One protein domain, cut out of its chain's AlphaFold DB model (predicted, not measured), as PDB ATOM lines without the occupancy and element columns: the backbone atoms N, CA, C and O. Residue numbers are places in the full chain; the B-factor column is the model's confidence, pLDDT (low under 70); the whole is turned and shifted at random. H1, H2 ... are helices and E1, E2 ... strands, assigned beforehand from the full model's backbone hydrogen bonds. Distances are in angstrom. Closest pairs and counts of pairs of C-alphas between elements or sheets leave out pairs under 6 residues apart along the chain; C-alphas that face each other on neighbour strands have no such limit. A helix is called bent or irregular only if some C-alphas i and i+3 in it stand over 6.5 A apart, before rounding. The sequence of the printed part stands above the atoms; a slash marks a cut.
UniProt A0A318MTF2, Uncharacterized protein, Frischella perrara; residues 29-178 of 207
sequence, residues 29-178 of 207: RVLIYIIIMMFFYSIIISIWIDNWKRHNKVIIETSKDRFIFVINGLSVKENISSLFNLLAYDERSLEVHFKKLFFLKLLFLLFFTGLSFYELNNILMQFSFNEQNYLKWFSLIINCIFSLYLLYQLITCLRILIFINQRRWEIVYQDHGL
ATOM      1  N   ARG A  29     101.560  91.899 112.910       63.22
ATOM      2  CA  ARG A  29     102.421  91.375 111.844       63.22
ATOM      3  C   ARG A  29     103.518  90.448 112.356       63.22
ATOM      4  O   ARG A  29     103.762  89.412 111.743       63.22
ATOM      5  N   VAL A  30     104.120  90.769 113.504       64.31
ATOM      6  CA  VAL A  30     105.097  89.893 114.177       64.31
ATOM      7  C   VAL A  30     104.420  88.579 114.567       64.31
ATOM      8  O   VAL A  30     104.982  87.500 114.382       64.31
ATOM      9  N   LEU A  31     103.163  88.653 115.012       65.38
ATOM     10  CA  LEU A  31     102.344  87.478 115.291       65.38
ATOM     11  C   LEU A  31     102.069  86.665 114.013       65.38
ATOM     12  O   LEU A  31     102.234  85.448 114.027       65.38
ATOM     13  N   ILE A  32     101.705  87.315 112.900       68.50
ATOM     14  CA  ILE A  32     101.499  86.644 111.604       68.50
ATOM     15  C   ILE A  32     102.783  85.945 111.137       68.50
ATOM     16  O   ILE A  32     102.713  84.797 110.704       68.50
ATOM     17  N   TYR A  33     103.952  86.581 111.272       67.75
ATOM     18  CA  TYR A  33     105.243  85.952 110.978       67.75
ATOM     19  C   TYR A  33     105.447  84.676 111.797       67.75
ATOM     20  O   TYR A  33     105.714  83.615 111.231       67.75
ATOM     21  N   ILE A  34     105.285  84.774 113.121       66.62
ATOM     22  CA  ILE A  34     105.457  83.641 114.034       66.62
ATOM     23  C   ILE A  34     104.486  82.522 113.657       66.62
ATOM     24  O   ILE A  34     104.908  81.379 113.518       66.62
ATOM     25  N   ILE A  35     103.212  82.834 113.409       68.31
ATOM     26  CA  ILE A  35     102.205  81.843 113.016       68.31
ATOM     27  C   ILE A  35     102.567  81.195 111.677       68.31
ATOM     28  O   ILE A  35     102.515  79.973 111.565       68.31
ATOM     29  N   ILE A  36     102.966  81.968 110.663       70.25
ATOM     30  CA  ILE A  36     103.295  81.412 109.347       70.25
ATOM     31  C   ILE A  36     104.525  80.504 109.424       70.25
ATOM     32  O   ILE A  36     104.486  79.371 108.937       70.25
ATOM     33  N   MET A  37     105.584  80.958 110.093       67.62
ATOM     34  CA  MET A  37     106.809  80.179 110.276       67.62
ATOM     35  C   MET A  37     106.622  78.967 111.185       67.62
ATOM     36  O   MET A  37     107.248  77.938 110.962       67.62
ATOM     37  N   MET A  38     105.766  79.044 112.201       63.72
ATOM     38  CA  MET A  38     105.534  77.915 113.101       63.72
ATOM     39  C   MET A  38     104.532  76.912 112.550       63.72
ATOM     40  O   MET A  38     104.649  75.726 112.845       63.72
ATOM     41  N   PHE A  39     103.548  77.353 111.770       65.75
ATOM     42  CA  PHE A  39     102.448  76.500 111.333       65.75
ATOM     43  C   PHE A  39     102.622  76.027 109.890       65.75
ATOM     44  O   PHE A  39     102.705  74.825 109.645       65.75
ATOM     45  N   PHE A  40     102.735  76.945 108.924       70.12
ATOM     46  CA  PHE A  40     102.759  76.578 107.504       70.12
ATOM     47  C   PHE A  40     104.053  75.880 107.105       70.12
ATOM     48  O   PHE A  40     104.006  74.834 106.459       70.12
ATOM     49  N   TYR A  41     105.202  76.415 107.522       72.50
ATOM     50  CA  TYR A  41     106.491  75.754 107.305       72.50
ATOM     51  C   TYR A  41     106.483  74.340 107.900       72.50
ATOM     52  O   TYR A  41     106.860  73.380 107.225       72.50
ATOM     53  N   SER A  42     105.946  74.198 109.113       66.94
ATOM     54  CA  SER A  42     105.843  72.909 109.789       66.94
ATOM     55  C   SER A  42     104.957  71.908 109.047       66.94
ATOM     56  O   SER A  42     105.338  70.754 108.857       66.94
ATOM     57  N   ILE A  43     103.793  72.349 108.566       68.62
ATOM     58  CA  ILE A  43     102.887  71.509 107.777       68.62
ATOM     59  C   ILE A  43     103.554  71.052 106.479       68.62
ATOM     60  O   ILE A  43     103.533  69.861 106.170       68.62
ATOM     61  N   ILE A  44     104.169  71.969 105.724       74.44
ATOM     62  CA  ILE A  44     104.793  71.643 104.433       74.44
ATOM     63  C   ILE A  44     105.917  70.624 104.628       74.44
ATOM     64  O   ILE A  44     106.005  69.643 103.886       74.44
ATOM     65  N   ILE A  45     106.750  70.825 105.648       73.69
ATOM     66  CA  ILE A  45     107.835  69.902 105.978       73.69
ATOM     67  C   ILE A  45     107.306  68.542 106.402       73.69
ATOM     68  O   ILE A  45     107.813  67.529 105.923       73.69
ATOM     69  N   SER A  46     106.269  68.515 107.237       67.81
ATOM     70  CA  SER A  46     105.605  67.277 107.640       67.81
ATOM     71  C   SER A  46     105.109  66.492 106.418       67.81
ATOM     72  O   SER A  46     105.423  65.312 106.276       67.81
ATOM     73  N   ILE A  47     104.454  67.161 105.460       73.06
ATOM     74  CA  ILE A  47     103.980  66.547 104.206       73.06
ATOM     75  C   ILE A  47     105.144  66.009 103.361       73.06
ATOM     76  O   ILE A  47     105.067  64.904 102.822       73.06
ATOM     77  N   TRP A  48     106.227  66.774 103.205       79.88
ATOM     78  CA  TRP A  48     107.382  66.335 102.415       79.88
ATOM     79  C   TRP A  48     108.078  65.131 103.034       79.88
ATOM     80  O   TRP A  48     108.372  64.170 102.324       79.88
ATOM     81  N   ILE A  49     108.285  65.163 104.348       73.94
ATOM     82  CA  ILE A  49     108.848  64.053 105.106       73.94
ATOM     83  C   ILE A  49     107.957  62.813 104.988       73.94
ATOM     84  O   ILE A  49     108.477  61.729 104.718       73.94
ATOM     85  N   ASP A  50     106.636  62.954 105.133       71.06
ATOM     86  CA  ASP A  50     105.695  61.835 104.999       71.06
ATOM     87  C   ASP A  50     105.783  61.198 103.608       71.06
ATOM     88  O   ASP A  50     105.898  59.980 103.474       71.06
ATOM     89  N   ASN A  51     105.829  62.023 102.559       75.12
ATOM     90  CA  ASN A  51     105.987  61.545 101.189       75.12
ATOM     91  C   ASN A  51     107.316  60.804 100.984       75.12
ATOM     92  O   ASN A  51     107.352  59.772 100.313       75.12
ATOM     93  N   TRP A  52     108.422  61.278 101.565       78.81
ATOM     94  CA  TRP A  52     109.708  60.578 101.475       78.81
ATOM     95  C   TRP A  52     109.695  59.246 102.219       78.81
ATOM     96  O   TRP A  52     110.201  58.256 101.683       78.81
ATOM     97  N   LYS A  53     109.057  59.200 103.395       70.31
ATOM     98  CA  LYS A  53     108.851  57.969 104.168       70.31
ATOM     99  C   LYS A  53     108.025  56.946 103.385       70.31
ATOM    100  O   LYS A  53     108.451  55.803 103.260       70.31
ATOM    101  N   ARG A  54     106.896  57.347 102.782       67.44
ATOM    102  CA  ARG A  54     106.012  56.452 101.997       67.44
ATOM    103  C   ARG A  54     106.703  55.808 100.795       67.44
ATOM    104  O   ARG A  54     106.361  54.695 100.414       67.44
ATOM    105  N   HIS A  55     107.687  56.485 100.208       71.19
ATOM    106  CA  HIS A  55     108.488  55.944  99.108       71.19
ATOM    107  C   HIS A  55     109.773  55.241  99.577       71.19
ATOM    108  O   HIS A  55     110.663  54.997  98.761       71.19
ATOM    109  N   ASN A  56     109.889  54.935 100.875       61.97
ATOM    110  CA  ASN A  56     111.066  54.358 101.521       61.97
ATOM    111  C   ASN A  56     112.361  55.135 101.251       61.97
ATOM    112  O   ASN A  56     113.425  54.542 101.317       61.97
ATOM    113  N   LYS A  57     112.315  56.430 100.917       63.66
ATOM    114  CA  LYS A  57     113.509  57.205 100.531       63.66
ATOM    115  C   LYS A  57     114.375  57.602 101.725       63.66
ATOM    116  O   LYS A  57     115.553  57.895 101.536       63.66
ATOM    117  N   VAL A  58     113.778  57.657 102.918       67.56
ATOM    118  CA  VAL A  58     114.371  58.263 104.113       67.56
ATOM    119  C   VAL A  58     113.908  57.552 105.393       67.56
ATOM    120  O   VAL A  58     112.727  57.224 105.517       67.56
ATOM    121  N   ILE A  59     114.814  57.391 106.362       67.62
ATOM    122  CA  ILE A  59     114.536  57.054 107.771       67.62
ATOM    123  C   ILE A  59     114.792  58.309 108.623       67.62
ATOM    124  O   ILE A  59     115.675  59.103 108.302       67.62
ATOM    125  N   ILE A  60     114.014  58.531 109.686       65.75
ATOM    126  CA  ILE A  60     114.191  59.692 110.574       65.75
ATOM    127  C   ILE A  60     114.427  59.242 112.011       65.75
ATOM    128  O   ILE A  60     113.648  58.463 112.560       65.75
ATOM    129  N   GLU A  61     115.484  59.779 112.610       58.97
ATOM    130  CA  GLU A  61     115.819  59.621 114.022       58.97
ATOM    131  C   GLU A  61     115.070  60.669 114.857       58.97
ATOM    132  O   GLU A  61     115.004  61.840 114.466       58.97
ATOM    133  N   THR A  62     114.500  60.272 115.999       58.28
ATOM    134  CA  THR A  62     113.820  61.195 116.923       58.28
ATOM    135  C   THR A  62     114.470  61.206 118.300       58.28
ATOM    136  O   THR A  62     115.016  60.199 118.737       58.28
ATOM    137  N   SER A  63     114.373  62.330 119.018       52.28
ATOM    138  CA  SER A  63     115.039  62.560 120.315       52.28
ATOM    139  C   SER A  63     114.594  61.658 121.481       52.28
ATOM    140  O   SER A  63     115.102  61.804 122.589       52.28
ATOM    141  N   LYS A  64     113.639  60.739 121.274       46.84
ATOM    142  CA  LYS A  64     113.130  59.807 122.300       46.84
ATOM    143  C   LYS A  64     113.686  58.381 122.178       46.84
ATOM    144  O   LYS A  64     113.013  57.452 122.621       46.84
ATOM    145  N   ASP A  65     114.854  58.193 121.560       43.38
ATOM    146  CA  ASP A  65     115.484  56.875 121.331       43.38
ATOM    147  C   ASP A  65     114.555  55.849 120.650       43.38
ATOM    148  O   ASP A  65     114.727  54.635 120.745       43.38
ATOM    149  N   ARG A  66     113.526  56.332 119.944       44.91
ATOM    150  CA  ARG A  66     112.579  55.504 119.200       44.91
ATOM    151  C   ARG A  66     112.734  55.826 117.726       44.91
ATOM    152  O   ARG A  66     112.236  56.838 117.233       44.91
ATOM    153  N   PHE A  67     113.435  54.944 117.024       46.38
ATOM    154  CA  PHE A  67     113.375  54.867 115.572       46.38
ATOM    155  C   PHE A  67     111.933  54.545 115.189       46.38
ATOM    156  O   PHE A  67     111.399  53.498 115.560       46.38
ATOM    157  N   ILE A  68     111.269  55.456 114.487       43.72
ATOM    158  CA  ILE A  68     109.898  55.211 114.047       43.72
ATOM    159  C   ILE A  68     109.977  54.463 112.731       43.72
ATOM    160  O   ILE A  68     110.280  55.032 111.680       43.72
ATOM    161  N   PHE A  69     109.716  53.163 112.820       39.22
ATOM    162  CA  PHE A  69     109.469  52.318 111.668       39.22
ATOM    163  C   PHE A  69     108.272  52.830 110.866       39.22
ATOM    164  O   PHE A  69     107.288  53.329 111.411       39.22
ATOM    165  N   VAL A  70     108.373  52.653 109.551       50.16
ATOM    166  CA  VAL A  70     107.325  52.887 108.558       50.16
ATOM    167  C   VAL A  70     106.068  52.098 108.925       50.16
ATOM    168  O   VAL A  70     105.952  50.947 108.528       50.16
ATOM    169  N   ILE A  71     105.120  52.695 109.652       29.91
ATOM    170  CA  ILE A  71     103.726  52.234 109.716       29.91
ATOM    171  C   ILE A  71     102.806  53.460 109.853       29.91
ATOM    172  O   ILE A  71     102.792  54.128 110.878       29.91
ATOM    173  N   ASN A  72     102.041  53.716 108.786       33.03
ATOM    174  CA  ASN A  72     100.820  54.530 108.701       33.03
ATOM    175  C   ASN A  72     100.815  55.925 109.330       33.03
ATOM    176  O   ASN A  72     100.254  56.119 110.404       33.03
ATOM    177  N   GLY A  73     101.265  56.900 108.531       35.34
ATOM    178  CA  GLY A  73     100.942  58.316 108.691       35.34
ATOM    179  C   GLY A  73     101.602  58.947 109.909       35.34
ATOM    180  O   GLY A  73     101.502  58.461 111.029       35.34
ATOM    181  N   LEU A  74     102.270  60.079 109.706       35.38
ATOM    182  CA  LEU A  74     102.635  60.943 110.822       35.38
ATOM    183  C   LEU A  74     101.406  61.180 111.706       35.38
ATOM    184  O   LEU A  74     100.467  61.879 111.322       35.38
ATOM    185  N   SER A  75     101.417  60.624 112.918       35.59
ATOM    186  CA  SER A  75     100.599  61.209 113.962       35.59
ATOM    187  C   SER A  75     101.112  62.640 114.116       35.59
ATOM    188  O   SER A  75     102.307  62.857 114.315       35.59
ATOM    189  N   VAL A  76     100.214  63.620 114.055       37.22
ATOM    190  CA  VAL A  76     100.470  65.051 114.329       37.22
ATOM    191  C   VAL A  76     101.074  65.278 115.741       37.22
ATOM    192  O   VAL A  76     101.305  66.398 116.174       37.22
ATOM    193  N   LYS A  77     101.341  64.200 116.489       37.22
ATOM    194  CA  LYS A  77     101.899  64.156 117.836       37.22
ATOM    195  C   LYS A  77     103.416  64.371 117.890       37.22
ATOM    196  O   LYS A  77     103.916  64.690 118.967       37.22
ATOM    197  N   GLU A  78     104.149  64.196 116.790       42.97
ATOM    198  CA  GLU A  78     105.595  64.454 116.759       42.97
ATOM    199  C   GLU A  78     105.876  65.888 116.332       42.97
ATOM    200  O   GLU A  78     105.704  66.279 115.180       42.97
ATOM    201  N   ASN A  79     106.277  66.689 117.315       47.47
ATOM    202  CA  ASN A  79     106.654  68.077 117.121       47.47
ATOM    203  C   ASN A  79     107.924  68.123 116.255       47.47
ATOM    204  O   ASN A  79     108.831  67.336 116.479       47.47
ATOM    205  N   ILE A  80     108.052  69.036 115.294       48.94
ATOM    206  CA  ILE A  80     109.240  69.101 114.409       48.94
ATOM    207  C   ILE A  80     110.559  69.218 115.184       48.94
ATOM    208  O   ILE A  80     111.589  68.708 114.753       48.94
ATOM    209  N   SER A  81     110.502  69.791 116.385       44.75
ATOM    210  CA  SER A  81     111.606  69.847 117.343       44.75
ATOM    211  C   SER A  81     112.079  68.479 117.864       44.75
ATOM    212  O   SER A  81     113.104  68.418 118.535       44.75
ATOM    213  N   SER A  82     111.345  67.386 117.620       45.28
ATOM    214  CA  SER A  82     111.757  66.019 117.956       45.28
ATOM    215  C   SER A  82     112.466  65.300 116.812       45.28
ATOM    216  O   SER A  82     112.952  64.196 117.041       45.28
ATOM    217  N   LEU A  83     112.531  65.883 115.609       55.50
ATOM    218  CA  LEU A  83     113.258  65.321 114.470       55.50
ATOM    219  C   LEU A  83     114.752  65.618 114.640       55.50
ATOM    220  O   LEU A  83     115.174  66.772 114.600       55.50
ATOM    221  N   PHE A  84     115.545  64.572 114.848       62.22
ATOM    222  CA  PHE A  84     116.962  64.686 115.177       62.22
ATOM    223  C   PHE A  84     117.816  64.558 113.913       62.22
ATOM    224  O   PHE A  84     118.507  65.503 113.539       62.22
ATOM    225  N   ASN A  85     117.706  63.449 113.177       64.12
ATOM    226  CA  ASN A  85     118.528  63.217 111.988       64.12
ATOM    227  C   ASN A  85     117.751  62.605 110.814       64.12
ATOM    228  O   ASN A  85     116.742  61.926 111.007       64.12
ATOM    229  N   LEU A  86     118.233  62.861 109.593       71.38
ATOM    230  CA  LEU A  86     117.705  62.316 108.343       71.38
ATOM    231  C   LEU A  86     118.691  61.282 107.793       71.38
ATOM    232  O   LEU A  86     119.850  61.606 107.553       71.38
ATOM    233  N   LEU A  87     118.221  60.059 107.561       72.31
ATOM    234  CA  LEU A  87     118.996  58.942 107.019       72.31
ATOM    235  C   LEU A  87     118.495  58.617 105.602       72.31
ATOM    236  O   LEU A  87     117.310  58.342 105.426       72.31
ATOM    237  N   ALA A  88     119.362  58.632 104.589       75.81
ATOM    238  CA  ALA A  88     119.015  58.350 103.187       75.81
ATOM    239  C   ALA A  88     119.876  57.218 102.596       75.81
ATOM    240  O   ALA A  88     120.850  56.798 103.207       75.81
ATOM    241  N   TYR A  89     119.540  56.708 101.410       72.88
ATOM    242  CA  TYR A  89     120.277  55.590 100.786       72.88
ATOM    243  C   TYR A  89     121.696  55.917 100.325       72.88
ATOM    244  O   TYR A  89     122.509  55.016 100.149       72.88
ATOM    245  N   ASP A  90     121.982  57.191 100.100       75.50
ATOM    246  CA  ASP A  90     123.249  57.678  99.587       75.50
ATOM    247  C   ASP A  90     123.436  59.144  99.995       75.50
ATOM    248  O   ASP A  90     122.468  59.872 100.242       75.50
ATOM    249  N   GLU A  91     124.691  59.585 100.051       73.88
ATOM    250  CA  GLU A  91     125.056  60.948 100.454       73.88
ATOM    251  C   GLU A  91     124.405  62.014  99.559       73.88
ATOM    252  O   GLU A  91     123.939  63.046 100.044       73.88
ATOM    253  N   ARG A  92     124.298  61.753  98.248       80.44
ATOM    254  CA  ARG A  92     123.692  62.697  97.303       80.44
ATOM    255  C   ARG A  92     122.199  62.862  97.574       80.44
ATOM    256  O   ARG A  92     121.702  63.987  97.553       80.44
ATOM    257  N   SER A  93     121.482  61.778  97.866       79.25
ATOM    258  CA  SER A  93     120.089  61.868  98.312       79.25
ATOM    259  C   SER A  93     119.961  62.665  99.606       79.25
ATOM    260  O   SER A  93     119.058  63.492  99.715       79.25
ATOM    261  N   LEU A  94     120.849  62.466 100.580       76.44
ATOM    262  CA  LEU A  94     120.824  63.211 101.839       76.44
ATOM    263  C   LEU A  94     121.011  64.723 101.612       76.44
ATOM    264  O   LEU A  94     120.216  65.526 102.109       76.44
ATOM    265  N   GLU A  95     121.980  65.099 100.772       78.81
ATOM    266  CA  GLU A  95     122.226  66.484 100.356       78.81
ATOM    267  C   GLU A  95     120.982  67.103  99.690       78.81
ATOM    268  O   GLU A  95     120.582  68.221 100.024       78.81
ATOM    269  N   VAL A  96     120.324  66.374  98.781       84.00
ATOM    270  CA  VAL A  96     119.122  66.847  98.070       84.00
ATOM    271  C   VAL A  96     117.945  67.070  99.022       84.00
ATOM    272  O   VAL A  96     117.297  68.118  98.957       84.00
ATOM    273  N   HIS A  97     117.657  66.112  99.907       82.25
ATOM    274  CA  HIS A  97     116.546  66.229 100.857       82.25
ATOM    275  C   HIS A  97     116.769  67.388 101.829       82.25
ATOM    276  O   HIS A  97     115.855  68.184 102.053       82.25
ATOM    277  N   PHE A  98     117.995  67.541 102.335       79.25
ATOM    278  CA  PHE A  98     118.345  68.669 103.187       79.25
ATOM    279  C   PHE A  98     118.195  69.996 102.449       79.25
ATOM    280  O   PHE A  98     117.488  70.880 102.933       79.25
ATOM    281  N   LYS A  99     118.809  70.145 101.264       81.69
ATOM    282  CA  LYS A  99     118.732  71.389 100.483       81.69
ATOM    283  C   LYS A  99     117.285  71.768 100.207       81.69
ATOM    284  O   LYS A  99     116.952  72.945 100.270       81.69
ATOM    285  N   LYS A 100     116.412  70.787  99.972       83.81
ATOM    286  CA  LYS A 100     114.983  71.026  99.773       83.81
ATOM    287  C   LYS A 100     114.291  71.568 101.030       83.81
ATOM    288  O   LYS A 100     113.601  72.579 100.921       83.81
ATOM    289  N   LEU A 101     114.487  70.955 102.204       79.88
ATOM    290  CA  LEU A 101     113.935  71.467 103.474       79.88
ATOM    291  C   LEU A 101     114.478  72.866 103.797       79.88
ATOM    292  O   LEU A 101     113.726  73.782 104.127       79.88
ATOM    293  N   PHE A 102     115.787  73.034 103.645       81.56
ATOM    294  CA  PHE A 102     116.496  74.259 103.977       81.56
ATOM    295  C   PHE A 102     116.152  75.421 103.040       81.56
ATOM    296  O   PHE A 102     115.981  76.551 103.488       81.56
ATOM    297  N   PHE A 103     115.991  75.154 101.741       84.19
ATOM    298  CA  PHE A 103     115.612  76.169 100.759       84.19
ATOM    299  C   PHE A 103     114.250  76.789 101.079       84.19
ATOM    300  O   PHE A 103     114.088  78.001 100.968       84.19
ATOM    301  N   LEU A 104     113.287  75.980 101.534       81.81
ATOM    302  CA  LEU A 104     111.980  76.484 101.947       81.81
ATOM    303  C   LEU A 104     112.102  77.451 103.134       81.81
ATOM    304  O   LEU A 104     111.512  78.529 103.111       81.81
ATOM    305  N   LYS A 105     112.907  77.089 104.140       81.75
ATOM    306  CA  LYS A 105     113.202  77.955 105.289       81.75
ATOM    307  C   LYS A 105     113.828  79.275 104.847       81.75
ATOM    308  O   LYS A 105     113.388  80.337 105.278       81.75
ATOM    309  N   LEU A 106     114.827  79.200 103.967       84.94
ATOM    310  CA  LEU A 106     115.525  80.367 103.438       84.94
ATOM    311  C   LEU A 106     114.573  81.293 102.669       84.94
ATOM    312  O   LEU A 106     114.648  82.505 102.835       84.94
ATOM    313  N   LEU A 107     113.669  80.733 101.861       86.62
ATOM    314  CA  LEU A 107     112.690  81.502 101.091       86.62
ATOM    315  C   LEU A 107     111.751  82.280 102.014       86.62
ATOM    316  O   LEU A 107     111.585  83.486 101.831       86.62
ATOM    317  N   PHE A 108     111.191  81.622 103.033       82.12
ATOM    318  CA  PHE A 108     110.366  82.317 104.017       82.12
ATOM    319  C   PHE A 108     111.159  83.403 104.747       82.12
ATOM    320  O   PHE A 108     110.698  84.537 104.850       82.12
ATOM    321  N   LEU A 109     112.369  83.088 105.206       84.25
ATOM    322  CA  LEU A 109     113.194  84.035 105.942       84.25
ATOM    323  C   LEU A 109     113.560  85.262 105.099       84.25
ATOM    324  O   LEU A 109     113.455  86.382 105.589       84.25
ATOM    325  N   LEU A 110     113.914  85.078 103.823       88.00
ATOM    326  CA  LEU A 110     114.155  86.171 102.879       88.00
ATOM    327  C   LEU A 110     112.911  87.041 102.691       88.00
ATOM    328  O   LEU A 110     113.003  88.264 102.786       88.00
ATOM    329  N   PHE A 111     111.756  86.412 102.463       85.25
ATOM    330  CA  PHE A 111     110.487  87.113 102.281       85.25
ATOM    331  C   PHE A 111     110.158  87.997 103.490       85.25
ATOM    332  O   PHE A 111     109.907  89.193 103.342       85.25
ATOM    333  N   PHE A 112     110.230  87.433 104.694       82.44
ATOM    334  CA  PHE A 112     109.911  88.154 105.923       82.44
ATOM    335  C   PHE A 112     110.957  89.196 106.306       82.44
ATOM    336  O   PHE A 112     110.594  90.262 106.795       82.44
ATOM    337  N   THR A 113     112.238  88.940 106.032       86.31
ATOM    338  CA  THR A 113     113.298  89.937 106.231       86.31
ATOM    339  C   THR A 113     113.065  91.147 105.326       86.31
ATOM    340  O   THR A 113     113.085  92.280 105.799       86.31
ATOM    341  N   GLY A 114     112.774  90.918 104.040       85.06
ATOM    342  CA  GLY A 114     112.463  91.987 103.090       85.06
ATOM    343  C   GLY A 114     111.239  92.805 103.506       85.06
ATOM    344  O   GLY A 114     111.294  94.035 103.498       85.06
ATOM    345  N   LEU A 115     110.168  92.133 103.937       83.88
ATOM    346  CA  LEU A 115     108.959  92.789 104.436       83.88
ATOM    347  C   LEU A 115     109.247  93.644 105.683       83.88
ATOM    348  O   LEU A 115     108.851  94.805 105.726       83.88
ATOM    349  N   SER A 116     110.014  93.113 106.640       82.94
ATOM    350  CA  SER A 116     110.398  93.821 107.869       82.94
ATOM    351  C   SER A 116     111.187  95.105 107.583       82.94
ATOM    352  O   SER A 116     110.892  96.153 108.151       82.94
ATOM    353  N   PHE A 117     112.164  95.062 106.670       85.75
ATOM    354  CA  PHE A 117     112.942  96.253 106.305       85.75
ATOM    355  C   PHE A 117     112.132  97.275 105.506       85.75
ATOM    356  O   PHE A 117     112.295  98.477 105.718       85.75
ATOM    357  N   TYR A 118     111.258  96.819 104.608       84.56
ATOM    358  CA  TYR A 118     110.349  97.703 103.880       84.56
ATOM    359  C   TYR A 118     109.441  98.481 104.843       84.56
ATOM    360  O   TYR A 118     109.294  99.698 104.724       84.56
ATOM    361  N   GLU A 119     108.882  97.798 105.838       76.38
ATOM    362  CA  GLU A 119     108.035  98.425 106.850       76.38
ATOM    363  C   GLU A 119     108.823  99.347 107.779       76.38
ATOM    364  O   GLU A 119     108.388 100.476 108.009       76.38
ATOM    365  N   LEU A 120     110.005  98.932 108.246       82.81
ATOM    366  CA  LEU A 120     110.885  99.791 109.040       82.81
ATOM    367  C   LEU A 120     111.200 101.095 108.297       82.81
ATOM    368  O   LEU A 120     111.135 102.171 108.889       82.81
ATOM    369  N   ASN A 121     111.479 101.017 106.994       84.38
ATOM    370  CA  ASN A 121     111.712 102.194 106.163       84.38
ATOM    371  C   ASN A 121     110.470 103.096 106.072       84.38
ATOM    372  O   ASN A 121     110.585 104.314 106.187       84.38
ATOM    373  N   ASN A 122     109.274 102.518 105.926       81.50
ATOM    374  CA  ASN A 122     108.027 103.287 105.927       81.50
ATOM    375  C   ASN A 122     107.771 103.983 107.268       81.50
ATOM    376  O   ASN A 122     107.384 105.151 107.276       81.50
ATOM    377  N   ILE A 123     108.017 103.296 108.389       78.69
ATOM    378  CA  ILE A 123     107.902 103.887 109.726       78.69
ATOM    379  C   ILE A 123     108.886 105.048 109.847       78.69
ATOM    380  O   ILE A 123     108.470 106.140 110.208       78.69
ATOM    381  N   LEU A 124     110.158 104.846 109.488       83.69
ATOM    382  CA  LEU A 124     111.193 105.881 109.552       83.69
ATOM    383  C   LEU A 124     110.857 107.111 108.700       83.69
ATOM    384  O   LEU A 124     111.064 108.229 109.161       83.69
ATOM    385  N   MET A 125     110.295 106.929 107.499       83.50
ATOM    386  CA  MET A 125     109.862 108.047 106.648       83.50
ATOM    387  C   MET A 125     108.700 108.848 107.247       83.50
ATOM    388  O   MET A 125     108.574 110.040 106.977       83.50
ATOM    389  N   GLN A 126     107.842 108.207 108.042       77.81
ATOM    390  CA  GLN A 126     106.692 108.841 108.693       77.81
ATOM    391  C   GLN A 126     106.997 109.308 110.123       77.81
ATOM    392  O   GLN A 126     106.161 109.963 110.751       77.81
ATOM    393  N   PHE A 127     108.169 108.964 110.657       78.75
ATOM    394  CA  PHE A 127     108.543 109.246 112.032       78.75
ATOM    395  C   PHE A 127     109.079 110.671 112.168       78.75
ATOM    396  O   PHE A 127     110.044 111.057 111.508       78.75
ATOM    397  N   SER A 128     108.490 111.450 113.073       76.75
ATOM    398  CA  SER A 128     109.024 112.755 113.459       76.75
ATOM    399  C   SER A 128     109.699 112.642 114.821       76.75
ATOM    400  O   SER A 128     109.050 112.367 115.827       76.75
ATOM    401  N   PHE A 129     111.005 112.906 114.867       70.06
ATOM    402  CA  PHE A 129     111.808 112.876 116.097       70.06
ATOM    403  C   PHE A 129     111.354 113.885 117.164       70.06
ATOM    404  O   PHE A 129     111.723 113.751 118.328       70.06
ATOM    405  N   ASN A 130     110.524 114.861 116.785       68.50
ATOM    406  CA  ASN A 130     109.943 115.842 117.700       68.50
ATOM    407  C   ASN A 130     108.626 115.369 118.344       68.50
ATOM    408  O   ASN A 130     108.065 116.084 119.174       68.50
ATOM    409  N   GLU A 131     108.103 114.191 117.986       67.12
ATOM    410  CA  GLU A 131     106.906 113.639 118.622       67.12
ATOM    411  C   GLU A 131     107.216 113.072 120.017       67.12
ATOM    412  O   GLU A 131     108.008 112.144 120.181       67.12
ATOM    413  N   GLN A 132     106.497 113.563 121.033       72.25
ATOM    414  CA  GLN A 132     106.521 113.034 122.409       72.25
ATOM    415  C   GLN A 132     105.651 111.773 122.586       72.25
ATOM    416  O   GLN A 132     105.248 111.426 123.696       72.25
ATOM    417  N   ASN A 133     105.318 111.074 121.498       79.00
ATOM    418  CA  ASN A 133     104.485 109.882 121.574       79.00
ATOM    419  C   ASN A 133     105.340 108.647 121.889       79.00
ATOM    420  O   ASN A 133     105.862 107.982 120.990       79.00
ATOM    421  N   TYR A 134     105.455 108.326 123.177       78.19
ATOM    422  CA  TYR A 134     106.212 107.174 123.675       78.19
ATOM    423  C   TYR A 134     105.806 105.838 123.031       78.19
ATOM    424  O   TYR A 134     106.655 104.963 122.870       78.19
ATOM    425  N   LEU A 135     104.548 105.678 122.601       75.31
ATOM    426  CA  LEU A 135     104.089 104.454 121.934       75.31
ATOM    427  C   LEU A 135     104.704 104.289 120.541       75.31
ATOM    428  O   LEU A 135     105.104 103.185 120.174       75.31
ATOM    429  N   LYS A 136     104.833 105.382 119.781       75.00
ATOM    430  CA  LYS A 136     105.486 105.353 118.464       75.00
ATOM    431  C   LYS A 136     106.972 105.020 118.596       75.00
ATOM    432  O   LYS A 136     107.481 104.192 117.846       75.00
ATOM    433  N   TRP A 137     107.648 105.614 119.581       79.81
ATOM    434  CA  TRP A 137     109.041 105.292 119.902       79.81
ATOM    435  C   TRP A 137     109.229 103.818 120.264       79.81
ATOM    436  O   TRP A 137     110.159 103.171 119.786       79.81
ATOM    437  N   PHE A 138     108.323 103.266 121.070       78.56
ATOM    438  CA  PHE A 138     108.362 101.863 121.458       78.56
ATOM    439  C   PHE A 138     108.146 100.914 120.264       78.56
ATOM    440  O   PHE A 138     108.912  99.964 120.100       78.56
ATOM    441  N   SER A 139     107.178 101.202 119.382       75.12
ATOM    442  CA  SER A 139     106.967 100.444 118.132       75.12
ATOM    443  C   SER A 139     108.199 100.495 117.218       75.12
ATOM    444  O   SER A 139     108.621  99.456 116.704       75.12
ATOM    445  N   LEU A 140     108.847 101.656 117.069       80.50
ATOM    446  CA  LEU A 140     110.071 101.784 116.272       80.50
ATOM    447  C   LEU A 140     111.201 100.890 116.813       80.50
ATOM    448  O   LEU A 140     111.847 100.172 116.046       80.50
ATOM    449  N   ILE A 141     111.422 100.905 118.132       82.94
ATOM    450  CA  ILE A 141     112.453 100.084 118.785       82.94
ATOM    451  C   ILE A 141     112.178  98.594 118.558       82.94
ATOM    452  O   ILE A 141     113.088  97.856 118.175       82.94
ATOM    453  N   ILE A 142     110.931  98.154 118.738       79.12
ATOM    454  CA  ILE A 142     110.532  96.760 118.516       79.12
ATOM    455  C   ILE A 142     110.788  96.336 117.068       79.12
ATOM    456  O   ILE A 142     111.418  95.303 116.844       79.12
ATOM    457  N   ASN A 143     110.347  97.129 116.088       77.38
ATOM    458  CA  ASN A 143     110.534  96.814 114.669       77.38
ATOM    459  C   ASN A 143     112.018  96.755 114.283       77.38
ATOM    460  O   ASN A 143     112.424  95.901 113.492       77.38
ATOM    461  N   CYS A 144     112.846  97.617 114.875       84.62
ATOM    462  CA  CYS A 144     114.290  97.595 114.671       84.62
ATOM    463  C   CYS A 144     114.921  96.310 115.237       84.62
ATOM    464  O   CYS A 144     115.631  95.603 114.519       84.62
ATOM    465  N   ILE A 145     114.603  95.950 116.487       83.81
ATOM    466  CA  ILE A 145     115.087  94.713 117.125       83.81
ATOM    467  C   ILE A 145     114.646  93.484 116.324       83.81
ATOM    468  O   ILE A 145     115.448  92.582 116.077       83.81
ATOM    469  N   PHE A 146     113.390  93.453 115.883       81.25
ATOM    470  CA  PHE A 146     112.845  92.345 115.109       81.25
ATOM    471  C   PHE A 146     113.509  92.215 113.729       81.25
ATOM    472  O   PHE A 146     113.919  91.119 113.348       81.25
ATOM    473  N   SER A 147     113.716  93.328 113.018       84.38
ATOM    474  CA  SER A 147     114.429  93.336 111.730       84.38
ATOM    475  C   SER A 147     115.871  92.838 111.877       84.38
ATOM    476  O   SER A 147     116.341  92.035 111.068       84.38
ATOM    477  N   LEU A 148     116.566  93.262 112.939       85.19
ATOM    478  CA  LEU A 148     117.916  92.790 113.259       85.19
ATOM    479  C   LEU A 148     117.939  91.295 113.596       85.19
ATOM    480  O   LEU A 148     118.850  90.590 113.163       85.19
ATOM    481  N   TYR A 149     116.936  90.795 114.322       83.19
ATOM    482  CA  TYR A 149     116.792  89.369 114.607       83.19
ATOM    483  C   TYR A 149     116.622  88.545 113.321       83.19
ATOM    484  O   TYR A 149     117.332  87.556 113.132       83.19
ATOM    485  N   LEU A 150     115.743  88.968 112.406       82.62
ATOM    486  CA  LEU A 150     115.558  88.287 111.120       82.62
ATOM    487  C   LEU A 150     116.832  88.313 110.268       82.62
ATOM    488  O   LEU A 150     117.212  87.291 109.696       82.62
ATOM    489  N   LEU A 151     117.536  89.448 110.238       85.00
ATOM    490  CA  LEU A 151     118.813  89.569 109.539       85.00
ATOM    491  C   LEU A 151     119.877  88.629 110.126       85.00
ATOM    492  O   LEU A 151     120.588  87.957 109.377       85.00
ATOM    493  N   TYR A 152     119.972  88.545 111.454       83.50
ATOM    494  CA  TYR A 152     120.874  87.617 112.133       83.50
ATOM    495  C   TYR A 152     120.571  86.160 111.759       83.50
ATOM    496  O   TYR A 152     121.481  85.395 111.427       83.50
ATOM    497  N   GLN A 153     119.290  85.787 111.740       80.94
ATOM    498  CA  GLN A 153     118.862  84.457 111.317       80.94
ATOM    499  C   GLN A 153     119.205  84.179 109.854       80.94
ATOM    500  O   GLN A 153     119.659  83.084 109.511       80.94
ATOM    501  N   LEU A 154     119.046  85.177 108.981       84.12
ATOM    502  CA  LEU A 154     119.365  85.053 107.564       84.12
ATOM    503  C   LEU A 154     120.861  84.810 107.353       84.12
ATOM    504  O   LEU A 154     121.238  83.901 106.613       84.12
ATOM    505  N   ILE A 155     121.714  85.563 108.050       82.19
ATOM    506  CA  ILE A 155     123.170  85.372 108.023       82.19
ATOM    507  C   ILE A 155     123.536  83.966 108.508       82.19
ATOM    508  O   ILE A 155     124.351  83.291 107.877       82.19
ATOM    509  N   THR A 156     122.917  83.498 109.592       78.38
ATOM    510  CA  THR A 156     123.127  82.141 110.115       78.38
ATOM    511  C   THR A 156     122.741  81.083 109.081       78.38
ATOM    512  O   THR A 156     123.524  80.172 108.809       78.38
ATOM    513  N   CYS A 157     121.598  81.245 108.411       80.88
ATOM    514  CA  CYS A 157     121.188  80.345 107.336       80.88
ATOM    515  C   CYS A 157     122.190  80.344 106.165       80.88
ATOM    516  O   CYS A 157     122.568  79.286 105.659       80.88
ATOM    517  N   LEU A 158     122.680  81.511 105.748       82.62
ATOM    518  CA  LEU A 158     123.685  81.595 104.684       82.62
ATOM    519  C   LEU A 158     124.997  80.903 105.072       82.62
ATOM    520  O   LEU A 158     125.587  80.212 104.241       82.62
ATOM    521  N   ARG A 159     125.431  81.014 106.335       79.44
ATOM    522  CA  ARG A 159     126.595  80.269 106.842       79.44
ATOM    523  C   ARG A 159     126.379  78.765 106.717       79.44
ATOM    524  O   ARG A 159     127.237  78.091 106.152       79.44
ATOM    525  N   ILE A 160     125.229  78.252 107.161       76.50
ATOM    526  CA  ILE A 160     124.883  76.824 107.049       76.50
ATOM    527  C   ILE A 160     124.950  76.364 105.583       76.50
ATOM    528  O   ILE A 160     125.556  75.336 105.289       76.50
ATOM    529  N   LEU A 161     124.415  77.155 104.644       77.94
ATOM    530  CA  LEU A 161     124.475  76.849 103.211       77.94
ATOM    531  C   LEU A 161     125.919  76.734 102.688       77.94
ATOM    532  O   LEU A 161     126.226  75.830 101.909       77.94
ATOM    533  N   ILE A 162     126.810  77.632 103.121       78.25
ATOM    534  CA  ILE A 162     128.235  77.591 102.765       78.25
ATOM    535  C   ILE A 162     128.880  76.310 103.305       78.25
ATOM    536  O   ILE A 162     129.558  75.615 102.548       78.25
ATOM    537  N   PHE A 163     128.630  75.957 104.570       71.88
ATOM    538  CA  PHE A 163     129.151  74.726 105.179       71.88
ATOM    539  C   PHE A 163     128.719  73.468 104.419       71.88
ATOM    540  O   PHE A 163     129.526  72.564 104.195       71.88
ATOM    541  N   ILE A 164     127.467  73.435 103.963       72.56
ATOM    542  CA  ILE A 164     126.910  72.314 103.197       72.56
ATOM    543  C   ILE A 164     127.564  72.185 101.834       72.56
ATOM    544  O   ILE A 164     127.948  71.095 101.423       72.56
ATOM    545  N   ASN A 165     127.712  73.299 101.121       74.00
ATOM    546  CA  ASN A 165     128.356  73.282  99.813       74.00
ATOM    547  C   ASN A 165     129.840  72.888  99.908       74.00
ATOM    548  O   ASN A 165     130.384  72.348  98.951       74.00
ATOM    549  N   GLN A 166     130.475  73.103 101.063       74.00
ATOM    550  CA  GLN A 166     131.834  72.637 101.350       74.00
ATOM    551  C   GLN A 166     131.906  71.165 101.804       74.00
ATOM    552  O   GLN A 166     133.011  70.681 102.035       74.00
ATOM    553  N   ARG A 167     130.768  70.461 101.940       67.06
ATOM    554  CA  ARG A 167     130.665  69.065 102.415       67.06
ATOM    555  C   ARG A 167     131.409  68.796 103.726       67.06
ATOM    556  O   ARG A 167     131.984  67.731 103.925       67.06
ATOM    557  N   ARG A 168     131.408  69.770 104.637       64.88
ATOM    558  CA  ARG A 168     132.010  69.632 105.972       64.88
ATOM    559  C   ARG A 168     131.048  68.926 106.931       64.88
ATOM    560  O   ARG A 168     130.593  69.515 107.908       64.88
ATOM    561  N   TRP A 169     130.688  67.687 106.612       69.56
ATOM    562  CA  TRP A 169     129.880  66.822 107.471       69.56
ATOM    563  C   TRP A 169     130.528  65.446 107.600       69.56
ATOM    564  O   TRP A 169     131.134  64.938 106.658       69.56
ATOM    565  N   GLU A 170     130.381  64.831 108.768       65.12
ATOM    566  CA  GLU A 170     130.756  63.436 108.967       65.12
ATOM    567  C   GLU A 170     129.564  62.543 108.619       65.12
ATOM    568  O   GLU A 170     128.436  62.771 109.068       65.12
ATOM    569  N   ILE A 171     129.813  61.533 107.787       69.38
ATOM    570  CA  ILE A 171     128.800  60.572 107.357       69.38
ATOM    571  C   ILE A 171     128.870  59.362 108.278       69.38
ATOM    572  O   ILE A 171     129.906  58.709 108.388       69.38
ATOM    573  N   VAL A 172     127.741  59.029 108.884       68.50
ATOM    574  CA  VAL A 172     127.565  57.802 109.656       68.50
ATOM    575  C   VAL A 172     126.629  56.901 108.873       68.50
ATOM    576  O   VAL A 172     125.626  57.363 108.334       68.50
ATOM    577  N   TYR A 173     126.950  55.615 108.783       65.12
ATOM    578  CA  TYR A 173     126.059  54.638 108.170       65.12
ATOM    579  C   TYR A 173     125.406  53.763 109.231       65.12
ATOM    580  O   TYR A 173     125.999  53.453 110.264       65.12
ATOM    581  N   GLN A 174     124.185  53.333 108.943       63.19
ATOM    582  CA  GLN A 174     123.450  52.388 109.756       63.19
ATOM    583  C   GLN A 174     122.795  51.350 108.850       63.19
ATOM    584  O   GLN A 174     122.125  51.678 107.867       63.19
ATOM    585  N   ASP A 175     123.025  50.084 109.178       62.94
ATOM    586  CA  ASP A 175     122.457  48.960 108.447       62.94
ATOM    587  C   ASP A 175     121.062  48.654 108.995       62.94
ATOM    588  O   ASP A 175     120.850  48.564 110.205       62.94
ATOM    589  N   HIS A 176     120.091  48.523 108.094       59.84
ATOM    590  CA  HIS A 176     118.703  48.293 108.453       59.84
ATOM    591  C   HIS A 176     118.064  47.277 107.495       59.84
ATOM    592  O   HIS A 176     117.659  47.588 106.369       59.84
ATOM    593  N   GLY A 177     117.955  46.027 107.953       65.44
ATOM    594  CA  GLY A 177     117.593  44.894 107.099       65.44
ATOM    595  C   GLY A 177     118.705  44.599 106.086       65.44
ATOM    596  O   GLY A 177     119.860  44.452 106.467       65.44
ATOM    597  N   LEU A 178     118.365  44.536 104.794       61.53
ATOM    598  CA  LEU A 178     119.326  44.328 103.696       61.53
ATOM    599  C   LEU A 178     119.879  45.637 103.102       61.53
ATOM    600  O   LEU A 178     120.572  45.602 102.087       61.53
TER     601      LEU A 178
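What this domain is: This is residues 29 to 178 of the 207 residues of an uncharacterized protein of Frischella perrara (UniProt A0A318MTF2). A long helical hairpin, H2 and H3, makes most of the length of the model, and a third helix, H1, runs side by side with part of H2. At the end where H1 stops and H2 starts sits a small two-stranded hairpin, E1 and E2, with a long loop between its strands, while E3 runs from the end of H3 past this hairpin as a tail. The printed part has 150 residues, with three named helices and three named strands in the order H1, E1, E2, H2, H3, E3; E1 and E2 form an antiparallel sheet, and E3 pairs with no named strand. The class is mostly helix, and the whole is loose, a rod with a radius of gyration of the C-alphas of 20.3 A and spans of 73 by 35 by 23 A.

Where its parts are: H1, residues 29 to 54, begins at C-alpha 29 (102.421, 91.375, 111.844) and is 36.5 A long from first to last C-alpha. It is neither bent nor irregular, but only just: C-alphas 38 and 41 are 6.3 A apart. E1 is residues 58 to 62, 13.2 A, and E2 is residues 83 to 88, 14.5 A. H2, residues 91 to 126, is the longest helix at 52.0 A, starting at C-alpha 91 (125.056, 60.948, 100.454). H3, residues 134 to 165, is 47.0 A long. E3, residues 169 to 176, is 21.7 A long and ends at C-alpha 176 (118.703, 48.293, 108.453).

How they stand to each other: H1 touches H2 at a shallow tilt of 13 degrees, opposite ways, with its residues 33 to 45 alone; the closest C-alphas are those of Ile 45 and Leu 101, 6.8 A apart. H1 and H3 are only just apart, with their closest C-alphas at 8.2 A. E1 and E2 are a hairpin at 156 degrees between their directions, with N 59 and O 87 at 2.8 A and N 61 and O 85 at 3.0 A, within hydrogen-bond range. The closest C-alphas of E2 and H2 are those of Ala 88 and Leu 94, 5.4 A apart. H2 and H3 are a helical hairpin: they touch at a shallow tilt of 24 degrees, opposite ways, and the closest C-alphas, of Ser 116 and Ser 147, are 5.6 A apart. H3 and E3 meet only through their link, and E2 and E3 are near each other, with 6 pairs of C-alphas within 10 A. In H2 and H3 every O i to N i+4 pair is within hydrogen-bond range; in H1, 20 of 22 are.

The domain as a whole: The two C-alphas farthest apart, of Asn 130 and Leu 178, are 73.5 A apart, and residues 130 to 135 stand free. The printed part has no cut. The link from E1 to E2, 20 residues, is long. Mean pLDDT of the printed part is 70.7; 58 residues are under 70, among them 56 to 85 and 167 to 178.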